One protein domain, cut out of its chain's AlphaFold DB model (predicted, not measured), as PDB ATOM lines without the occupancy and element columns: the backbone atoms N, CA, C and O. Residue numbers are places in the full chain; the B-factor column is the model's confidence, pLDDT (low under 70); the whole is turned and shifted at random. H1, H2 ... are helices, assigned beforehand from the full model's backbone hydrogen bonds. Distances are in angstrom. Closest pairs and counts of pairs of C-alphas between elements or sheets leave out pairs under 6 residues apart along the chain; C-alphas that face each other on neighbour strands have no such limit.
ATOM      1  N   MET A   2     208.331 294.830 385.236       96.25
ATOM      2  CA  MET A   2     209.474 295.159 384.364       96.25
ATOM      3  C   MET A   2     209.425 294.526 382.961       96.25
ATOM      4  O   MET A   2     209.505 295.247 381.974       96.25
ATOM      5  N   ILE A   3     209.243 293.202 382.866       97.06
ATOM      6  CA  ILE A   3     209.216 292.486 381.574       97.06
ATOM      7  C   ILE A   3     208.085 293.016 380.685       97.06
ATOM      8  O   ILE A   3     208.316 293.397 379.544       97.06
ATOM      9  N   GLY A   4     206.869 293.115 381.232       97.00
ATOM     10  CA  GLY A   4     205.713 293.632 380.495       97.00
ATOM     11  C   GLY A   4     205.896 295.078 380.026       97.00
ATOM     12  O   GLY A   4     205.553 295.389 378.891       97.00
ATOM     13  N   PHE A   5     206.485 295.948 380.855       97.06
ATOM     14  CA  PHE A   5     206.807 297.322 380.455       97.06
ATOM     15  C   PHE A   5     207.805 297.361 379.290       97.06
ATOM     16  O   PHE A   5     207.563 298.060 378.309       97.06
ATOM     17  N   TYR A   6     208.891 296.586 379.371       96.31
ATOM     18  CA  TYR A   6     209.901 296.524 378.314       96.31
ATOM     19  C   TYR A   6     209.317 296.015 376.989       96.31
ATOM     20  O   TYR A   6     209.559 296.617 375.941       96.31
ATOM     21  N   LEU A   7     208.504 294.956 377.034       95.38
ATOM     22  CA  LEU A   7     207.843 294.411 375.846       95.38
ATOM     23  C   LEU A   7     206.824 295.396 375.259       95.38
ATOM     24  O   LEU A   7     206.822 295.608 374.051       95.38
ATOM     25  N   LEU A   8     206.017 296.063 376.094       94.62
ATOM     26  CA  LEU A   8     205.054 297.072 375.641       94.62
ATOM     27  C   LEU A   8     205.747 298.270 374.979       94.62
ATOM     28  O   LEU A   8     205.312 298.743 373.930       94.62
ATOM     29  N   PHE A   9     206.823 298.770 375.593       96.38
ATOM     30  CA  PHE A   9     207.612 299.871 375.047       96.38
ATOM     31  C   PHE A   9     208.264 299.484 373.714       96.38
ATOM     32  O   PHE A   9     208.176 300.231 372.740       96.38
ATOM     33  N   THR A  10     208.874 298.299 373.652       95.69
ATOM     34  CA  THR A  10     209.570 297.811 372.453       95.69
ATOM     35  C   THR A  10     208.595 297.524 371.315       95.69
ATOM     36  O   THR A  10     208.837 297.972 370.196       95.69
ATOM     37  N   GLY A  11     207.469 296.860 371.588       94.50
ATOM     38  CA  GLY A  11     206.448 296.557 370.580       94.50
ATOM     39  C   GLY A  11     205.877 297.818 369.928       94.50
ATOM     40  O   GLY A  11     205.733 297.880 368.712       94.50
ATOM     41  N   ARG A  12     205.664 298.883 370.714       94.19
ATOM     42  CA  ARG A  12     205.243 300.194 370.187       94.19
ATOM     43  C   ARG A  12     206.301 300.879 369.319       94.19
ATOM     44  O   ARG A  12     205.936 301.678 368.466       94.19
ATOM     45  N   ARG A  13     207.589 300.612 369.553       96.44
ATOM     46  CA  ARG A  13     208.706 301.251 368.840       96.44
ATOM     47  C   ARG A  13     209.094 300.526 367.552       96.44
ATOM     48  O   ARG A  13     209.472 301.190 366.596       96.44
ATOM     49  N   VAL A  14     209.066 299.194 367.551       94.06
ATOM     50  CA  VAL A  14     209.515 298.375 366.411       94.06
ATOM     51  C   VAL A  14     208.418 298.221 365.354       94.06
ATOM     52  O   VAL A  14     208.737 298.186 364.169       94.06
ATOM     53  N   GLY A  15     207.144 298.194 365.762       90.06
ATOM     54  CA  GLY A  15     206.017 297.947 364.859       90.06
ATOM     55  C   GLY A  15     205.761 296.453 364.607       90.06
ATOM     56  O   GLY A  15     206.474 295.613 365.162       90.06
ATOM     57  N   PRO A  16     204.722 296.120 363.814       90.75
ATOM     58  CA  PRO A  16     204.335 294.739 363.535       90.75
ATOM     59  C   PRO A  16     205.389 294.033 362.681       90.75
ATOM     60  O   PRO A  16     205.844 294.572 361.669       90.75
ATOM     61  N   ARG A  17     205.758 292.819 363.078       91.00
ATOM     62  CA  ARG A  17     206.720 291.969 362.369       91.00
ATOM     63  C   ARG A  17     205.993 290.865 361.593       91.00
ATOM     64  O   ARG A  17     204.831 290.591 361.889       91.00
ATOM     65  N   PRO A  18     206.654 290.187 360.636       93.31
ATOM     66  CA  PRO A  18     206.066 289.027 359.960       93.31
ATOM     67  C   PRO A  18     205.569 287.950 360.943       93.31
ATOM     68  O   PRO A  18     204.509 287.374 360.741       93.31
ATOM     69  N   GLU A  19     206.274 287.756 362.061       92.50
ATOM     70  CA  GLU A  19     205.893 286.840 363.152       92.50
ATOM     71  C   GLU A  19     204.592 287.218 363.894       92.50
ATOM     72  O   GLU A  19     204.000 286.363 364.548       92.50
ATOM     73  N   ASP A  20     204.112 288.461 363.764       93.56
ATOM     74  CA  ASP A  20     202.873 288.944 364.392       93.56
ATOM     75  C   ASP A  20     201.642 288.849 363.459       93.56
ATOM     76  O   ASP A  20     200.512 289.094 363.892       93.56
ATOM     77  N   ARG A  21     201.840 288.542 362.169       94.00
ATOM     78  CA  ARG A  21     200.810 288.578 361.115       94.00
ATOM     79  C   ARG A  21     200.371 287.173 360.698       94.00
ATOM     80  O   ARG A  21     201.194 286.309 360.424       94.00
ATOM     81  N   LEU A  22     199.058 286.961 360.581       94.25
ATOM     82  CA  LEU A  22     198.484 285.675 360.142       94.25
ATOM     83  C   LEU A  22     198.605 285.435 358.627       94.25
ATOM     84  O   LEU A  22     198.409 284.313 358.171       94.25
ATOM     85  N   ASP A  23     198.883 286.487 357.861       94.88
ATOM     86  CA  ASP A  23     198.975 286.507 356.399       94.88
ATOM     87  C   ASP A  23     200.416 286.683 355.893       94.88
ATOM     88  O   ASP A  23     200.616 286.962 354.714       94.88
ATOM     89  N   ALA A  24     201.414 286.567 356.774       93.56
ATOM     90  CA  ALA A  24     202.813 286.740 356.405       93.56
ATOM     91  C   ALA A  24     203.315 285.601 355.506       93.56
ATOM     92  O   ALA A  24     203.046 284.420 355.745       93.56
ATOM     93  N   GLU A  25     204.108 285.953 354.498       94.38
ATOM     94  CA  GLU A  25     204.760 284.993 353.615       94.38
ATOM     95  C   GLU A  25     206.161 284.600 354.117       94.38
ATOM     96  O   GLU A  25     206.866 285.375 354.760       94.38
ATOM     97  N   ILE A  26     206.617 283.392 353.761       90.94
ATOM     98  CA  ILE A  26     207.911 282.836 354.216       90.94
ATOM     99  C   ILE A  26     209.093 283.741 353.833       90.94
ATOM    100  O   ILE A  26     210.057 283.874 354.589       90.94
ATOM    101  N   HIS A  27     209.030 284.376 352.661       92.56
ATOM    102  CA  HIS A  27     210.123 285.199 352.151       92.56
ATOM    103  C   HIS A  27     210.312 286.506 352.946       92.56
ATOM    104  O   HIS A  27     211.409 287.061 352.932       92.56
ATOM    105  N   GLU A  28     209.295 286.960 353.695       92.62
ATOM    106  CA  GLU A  28     209.382 288.144 354.563       92.62
ATOM    107  C   GLU A  28     210.369 287.940 355.735       92.62
ATOM    108  O   GLU A  28     210.864 288.913 356.300       92.62
ATOM    109  N   GLY A  29     210.704 286.687 356.078       89.75
ATOM    110  CA  GLY A  29     211.682 286.320 357.113       89.75
ATOM    111  C   GLY A  29     213.056 285.879 356.589       89.75
ATOM    112  O   GLY A  29     213.882 285.419 357.376       89.75
ATOM    113  N   ALA A  30     213.321 285.989 355.282       90.88
ATOM    114  CA  ALA A  30     214.510 285.416 354.636       90.88
ATOM    115  C   ALA A  30     215.831 286.182 354.879       90.88
ATOM    116  O   ALA A  30     216.859 285.839 354.293       90.88
ATOM    117  N   GLY A  31     215.818 287.225 355.711       90.12
ATOM    118  CA  GLY A  31     217.021 287.971 356.082       90.12
ATOM    119  C   GLY A  31     217.973 287.181 356.988       90.12
ATOM    120  O   GLY A  31     217.630 286.128 357.530       90.12
ATOM    121  N   GLU A  32     219.179 287.718 357.193       93.12
ATOM    122  CA  GLU A  32     220.116 287.151 358.164       93.12
ATOM    123  C   GLU A  32     219.570 287.274 359.595       93.12
ATOM    124  O   GLU A  32     219.228 288.360 360.057       93.12
ATOM    125  N   GLN A  33     219.529 286.150 360.315       90.50
ATOM    126  CA  GLN A  33     219.001 286.073 361.685       90.50
ATOM    127  C   GLN A  33     219.959 286.650 362.741       90.50
ATOM    128  O   GLN A  33     219.554 286.946 363.863       90.50
ATOM    129  N   GLY A  34     221.236 286.808 362.386       92.12
ATOM    130  CA  GLY A  34     222.295 287.282 363.270       92.12
ATOM    131  C   GLY A  34     223.375 286.233 363.524       92.12
ATOM    132  O   GLY A  34     223.473 285.215 362.840       92.12
ATOM    133  N   TRP A  41     232.824 275.937 374.728       97.00
ATOM    134  CA  TRP A  41     233.070 275.151 375.953       97.00
ATOM    135  C   TRP A  41     232.903 275.972 377.224       97.00
ATOM    136  O   TRP A  41     232.813 275.407 378.314       97.00
ATOM    137  N   TRP A  42     232.854 277.299 377.109       97.75
ATOM    138  CA  TRP A  42     232.778 278.177 378.267       97.75
ATOM    139  C   TRP A  42     231.555 277.938 379.164       97.75
ATOM    140  O   TRP A  42     231.745 277.985 380.381       97.75
ATOM    141  N   PRO A  43     230.354 277.587 378.651       97.25
ATOM    142  CA  PRO A  43     229.232 277.194 379.505       97.25
ATOM    143  C   PRO A  43     229.560 276.021 380.437       97.25
ATOM    144  O   PRO A  43     229.189 276.034 381.611       97.25
ATOM    145  N   ILE A  44     230.295 275.019 379.940       98.06
ATOM    146  CA  ILE A  44     230.682 273.839 380.724       98.06
ATOM    147  C   ILE A  44     231.666 274.255 381.816       98.06
ATOM    148  O   ILE A  44     231.452 273.942 382.986       98.06
ATOM    149  N   VAL A  45     232.696 275.026 381.458       98.06
ATOM    150  CA  VAL A  45     233.690 275.531 382.418       98.06
ATOM    151  C   VAL A  45     233.022 276.383 383.501       98.06
ATOM    152  O   VAL A  45     233.290 276.185 384.685       98.06
ATOM    153  N   LEU A  46     232.105 277.279 383.121       98.31
ATOM    154  CA  LEU A  46     231.372 278.114 384.069       98.31
ATOM    155  C   LEU A  46     230.480 277.278 384.994       98.31
ATOM    156  O   LEU A  46     230.466 277.518 386.199       98.31
ATOM    157  N   SER A  47     229.772 276.277 384.464       98.25
ATOM    158  CA  SER A  47     228.938 275.392 385.287       98.25
ATOM    159  C   SER A  47     229.762 274.592 386.298       98.25
ATOM    160  O   SER A  47     229.369 274.488 387.459       98.25
ATOM    161  N   ALA A  48     230.940 274.097 385.903       98.44
ATOM    162  CA  ALA A  48     231.846 273.375 386.789       98.44
ATOM    163  C   ALA A  48     232.427 274.297 387.873       98.44
ATOM    164  O   ALA A  48     232.505 273.912 389.043       98.44
ATOM    165  N   ALA A  49     232.781 275.533 387.512       98.12
ATOM    166  CA  ALA A  49     233.257 276.541 388.453       98.12
ATOM    167  C   ALA A  49     232.173 276.934 389.471       98.12
ATOM    168  O   ALA A  49     232.439 276.964 390.674       98.12
ATOM    169  N   ALA A  50     230.938 277.150 389.008       97.94
ATOM    170  CA  ALA A  50     229.796 277.436 389.868       97.94
ATOM    171  C   ALA A  50     229.482 276.256 390.800       97.94
ATOM    172  O   ALA A  50     229.342 276.452 392.006       97.94
ATOM    173  N   ALA A  51     229.444 275.025 390.276       98.19
ATOM    174  CA  ALA A  51     229.241 273.817 391.073       98.19
ATOM    175  C   ALA A  51     230.325 273.655 392.151       98.19
ATOM    176  O   ALA A  51     230.010 273.358 393.301       98.19
ATOM    177  N   THR A  52     231.587 273.930 391.807       98.12
ATOM    178  CA  THR A  52     232.710 273.929 392.760       98.12
ATOM    179  C   THR A  52     232.537 275.009 393.830       98.12
ATOM    180  O   THR A  52     232.746 274.743 395.012       98.12
ATOM    181  N   GLY A  53     232.101 276.212 393.444       97.81
ATOM    182  CA  GLY A  53     231.780 277.287 394.381       97.81
ATOM    183  C   GLY A  53     230.700 276.870 395.382       97.81
ATOM    184  O   GLY A  53     230.899 276.992 396.589       97.81
ATOM    185  N   PHE A  54     229.595 276.296 394.900       97.31
ATOM    186  CA  PHE A  54     228.530 275.769 395.760       97.31
ATOM    187  C   PHE A  54     229.006 274.626 396.660       97.31
ATOM    188  O   PHE A  54     228.659 274.603 397.840       97.31
ATOM    189  N   LEU A  55     229.845 273.720 396.152       97.69
ATOM    190  CA  LEU A  55     230.465 272.664 396.956       97.69
ATOM    191  C   LEU A  55     231.313 273.255 398.090       97.69
ATOM    192  O   LEU A  55     231.293 272.744 399.208       97.69
ATOM    193  N   GLY A  56     231.983 274.382 397.849       97.25
ATOM    194  CA  GLY A  56     232.718 275.112 398.878       97.25
ATOM    195  C   GLY A  56     231.860 275.594 400.049       97.25
ATOM    196  O   GLY A  56     232.363 275.669 401.167       97.25
ATOM    197  N   LEU A  57     230.559 275.829 399.858       95.62
ATOM    198  CA  LEU A  57     229.664 276.163 400.974       95.62
ATOM    199  C   LEU A  57     229.494 274.990 401.955       95.62
ATOM    200  O   LEU A  57     229.307 275.219 403.147       95.62
ATOM    201  N   ALA A  58     229.584 273.748 401.469       96.12
ATOM    202  CA  ALA A  58     229.484 272.542 402.291       96.12
ATOM    203  C   ALA A  58     230.849 272.046 402.797       96.12
ATOM    204  O   ALA A  58     230.956 271.559 403.920       96.12
ATOM    205  N   SER A  59     231.896 272.150 401.976       95.50
ATOM    206  CA  SER A  59     233.221 271.577 402.255       95.50
ATOM    207  C   SER A  59     234.224 272.569 402.856       95.50
ATOM    208  O   SER A  59     235.206 272.145 403.462       95.50
ATOM    209  N   GLY A  60     233.999 273.878 402.710       95.94
ATOM    210  CA  GLY A  60     234.815 274.926 403.322       95.94
ATOM    211  C   GLY A  60     235.089 276.126 402.410       95.94
ATOM    212  O   GLY A  60     235.274 276.001 401.197       95.94
ATOM    213  N   TRP A  61     235.206 277.305 403.029       96.06
ATOM    214  CA  TRP A  61     235.347 278.600 402.350       96.06
ATOM    215  C   TRP A  61     236.535 278.708 401.383       96.06
ATOM    216  O   TRP A  61     236.465 279.448 400.406       96.06
ATOM    217  N   TRP A  62     237.614 277.954 401.597       97.12
ATOM    218  CA  TRP A  62     238.768 277.972 400.694       97.12
ATOM    219  C   TRP A  62     238.438 277.410 399.298       97.12
ATOM    220  O   TRP A  62     238.918 277.943 398.300       97.12
ATOM    221  N   ILE A  63     237.559 276.401 399.204       97.06
ATOM    222  CA  ILE A  63     237.071 275.859 397.922       97.06
ATOM    223  C   ILE A  63     236.154 276.871 397.236       97.06
ATOM    224  O   ILE A  63     236.212 277.035 396.018       97.06
ATOM    225  N   PHE A  64     235.347 277.598 398.015       98.00
ATOM    226  CA  PHE A  64     234.489 278.652 397.482       98.00
ATOM    227  C   PHE A  64     235.316 279.717 396.750       98.00
ATOM    228  O   PHE A  64     235.000 280.050 395.609       98.00
ATOM    229  N   TYR A  65     236.423 280.189 397.338       97.88
ATOM    230  CA  TYR A  65     237.303 281.162 396.679       97.88
ATOM    231  C   TYR A  65     237.910 280.634 395.370       97.88
ATOM    232  O   TYR A  65     238.003 281.386 394.400       97.88
ATOM    233  N   ILE A  66     238.252 279.343 395.305       97.81
ATOM    234  CA  ILE A  66     238.717 278.694 394.069       97.81
ATOM    235  C   ILE A  66     237.605 278.690 393.011       97.81
ATOM    236  O   ILE A  66     237.839 279.082 391.867       97.81
ATOM    237  N   GLY A  67     236.384 278.303 393.393       97.94
ATOM    238  CA  GLY A  67     235.220 278.319 392.504       97.94
ATOM    239  C   GLY A  67     234.909 279.719 391.965       97.94
ATOM    240  O   GLY A  67     234.655 279.877 390.770       97.94
ATOM    241  N   VAL A  68     235.001 280.751 392.811       98.19
ATOM    242  CA  VAL A  68     234.843 282.156 392.394       98.19
ATOM    243  C   VAL A  68     235.934 282.557 391.400       98.19
ATOM    244  O   VAL A  68     235.615 283.120 390.353       98.19
ATOM    245  N   GLY A  69     237.198 282.225 391.675       98.25
ATOM    246  CA  GLY A  69     238.314 282.511 390.770       98.25
ATOM    247  C   GLY A  69     238.111 281.904 389.379       98.25
ATOM    248  O   GLY A  69     238.201 282.611 388.373       98.25
ATOM    249  N   PHE A  70     237.742 280.622 389.311       98.31
ATOM    250  CA  PHE A  70     237.431 279.971 388.035       98.31
ATOM    251  C   PHE A  70     236.188 280.548 387.355       98.31
ATOM    252  O   PHE A  70     236.175 280.668 386.132       98.31
ATOM    253  N   SER A  71     235.169 280.950 388.117       98.31
ATOM    254  CA  SER A  71     233.950 281.553 387.560       98.31
ATOM    255  C   SER A  71     234.255 282.886 386.876       98.31
ATOM    256  O   SER A  71     233.755 283.138 385.784       98.31
ATOM    257  N   ILE A  72     235.127 283.711 387.466       98.44
ATOM    258  CA  ILE A  72     235.586 284.969 386.859       98.44
ATOM    259  C   ILE A  72     236.300 284.693 385.531       98.44
ATOM    260  O   ILE A  72     235.959 285.298 384.517       98.44
ATOM    261  N   ILE A  73     237.249 283.750 385.516       98.00
ATOM    262  CA  ILE A  73     237.977 283.368 384.295       98.00
ATOM    263  C   ILE A  73     237.005 282.853 383.226       98.00
ATOM    264  O   ILE A  73     237.102 283.254 382.067       98.00
ATOM    265  N   ALA A  74     236.050 282.003 383.609       98.12
ATOM    266  CA  ALA A  74     235.071 281.430 382.694       98.12
ATOM    267  C   ALA A  74     234.142 282.492 382.093       98.12
ATOM    268  O   ALA A  74     233.884 282.456 380.894       98.12
ATOM    269  N   ILE A  75     233.683 283.465 382.889       98.12
ATOM    270  CA  ILE A  75     232.852 284.579 382.406       98.12
ATOM    271  C   ILE A  75     233.637 285.452 381.430       98.12
ATOM    272  O   ILE A  75     233.127 285.765 380.358       98.12
ATOM    273  N   ILE A  76     234.877 285.823 381.768       97.50
ATOM    274  CA  ILE A  76     235.740 286.606 380.871       97.50
ATOM    275  C   ILE A  76     235.927 285.841 379.557       97.50
ATOM    276  O   ILE A  76     235.686 286.388 378.484       97.50
ATOM    277  N   GLY A  77     236.293 284.563 379.632       95.62
ATOM    278  CA  GLY A  77     236.465 283.718 378.458       95.62
ATOM    279  C   GLY A  77     235.214 283.636 377.586       95.62
ATOM    280  O   GLY A  77     235.317 283.798 376.371       95.62
ATOM    281  N   TRP A  78     234.042 283.451 378.199       96.56
ATOM    282  CA  TRP A  78     232.775 283.344 377.479       96.56
ATOM    283  C   TRP A  78     232.376 284.658 376.805       96.56
ATOM    284  O   TRP A  78     232.057 284.675 375.619       96.56
ATOM    285  N   VAL A  79     232.436 285.774 377.539       95.75
ATOM    286  CA  VAL A  79     232.052 287.102 377.032       95.75
ATOM    287  C   VAL A  79     232.974 287.537 375.898       95.75
ATOM    288  O   VAL A  79     232.514 288.071 374.888       95.75
ATOM    289  N   TYR A  80     234.276 287.287 376.035       94.38
ATOM    290  CA  TYR A  80     235.246 287.676 375.020       94.38
ATOM    291  C   TYR A  80     235.442 286.628 373.925       94.38
ATOM    292  O   TYR A  80     236.183 286.911 372.993       94.38
ATOM    293  N   GLU A  81     234.781 285.466 373.958       93.44
ATOM    294  CA  GLU A  81     235.055 284.331 373.061       93.44
ATOM    295  C   GLU A  81     235.156 284.728 371.578       93.44
ATOM    296  O   GLU A  81     236.132 284.356 370.915       93.44
TER     297      GLU A  81
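AT A GLANCE: This is residues 2 to 34 and 41 to 81 of the 89 residues of the protein "Cytochrome aa3 subunit 4" of Arthrobacter deserti (UniProt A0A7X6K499). The longest helix, H4, is packed side by side with H3 in a slender helical hairpin at one end of the model, and at the other end H1, a loose looping link and the very short H2 make a separate, open arm with no helix packed on another. The two parts are joined across a cut in the chain, and H1 with the residues after it, 2 to 16, stands free, as do residues 20 to 25. The printed part has 74 residues with four named helices, H1, H2, H3 and H4 in chain order, and no named strand; the class is all helix. The whole is extended, with a radius of gyration of the C-alphas of 21.4 A, and its C-alphas span 60 by 28 by 19 A.

IN THESE COORDINATES: Find C-alpha 61 at (235.347, 278.600, 402.350); from there H4, residues 61 to 80, runs 28.8 A to C-alpha 80 at (235.246, 287.676, 375.020). Just before it in the chain is H3, residues 42 to 59, which is 24.9 A from first to last C-alpha. Go to C-alpha 2 at (209.474, 295.159, 384.364) for the beginning of H1, residues 2 to 14, which is 18.2 A long. Look at residues 26 to 29 for H2, whose first and last C-alphas are 5.9 A apart.

HOW THE PARTS SIT: Start at H3 and H4, a helical hairpin, which touch with 41 pairs of C-alphas within 8 A. Their closest C-alphas are those of Gly 53 and Gly 67, 4.1 A apart. Their lines stand at a shallow tilt of 14 degrees, and they run opposite ways. Moving outward, you find H2 apart from H3 and from H4. H1 is apart from H2, H3 and H4. Along the backbones of H1 and H4, every O i to N i+4 pair is within hydrogen-bond range; in H3 13 of 14 are, and H2 is too short for such a pair, with its 1 pair of O i to N i+3 within range.

THE WHOLE: To see the full reach, go from C-alpha Asp 23 to C-alpha Gly 60, the two farthest apart in the domain, at 60.2 A; in outline the whole is a rod. Between residues 34 and 41 you meet the cut: residues 35 to 40 are not printed, and C-alphas 34 and 41 are 20.6 A apart. The link from H2 to H3 runs across this cut. The link from H1 to H2 is long, with 11 residues, and the link from H3 to H4 is tight, with 1 residue. The mean pLDDT of the printed part is 95.7, and no printed residue is under 70.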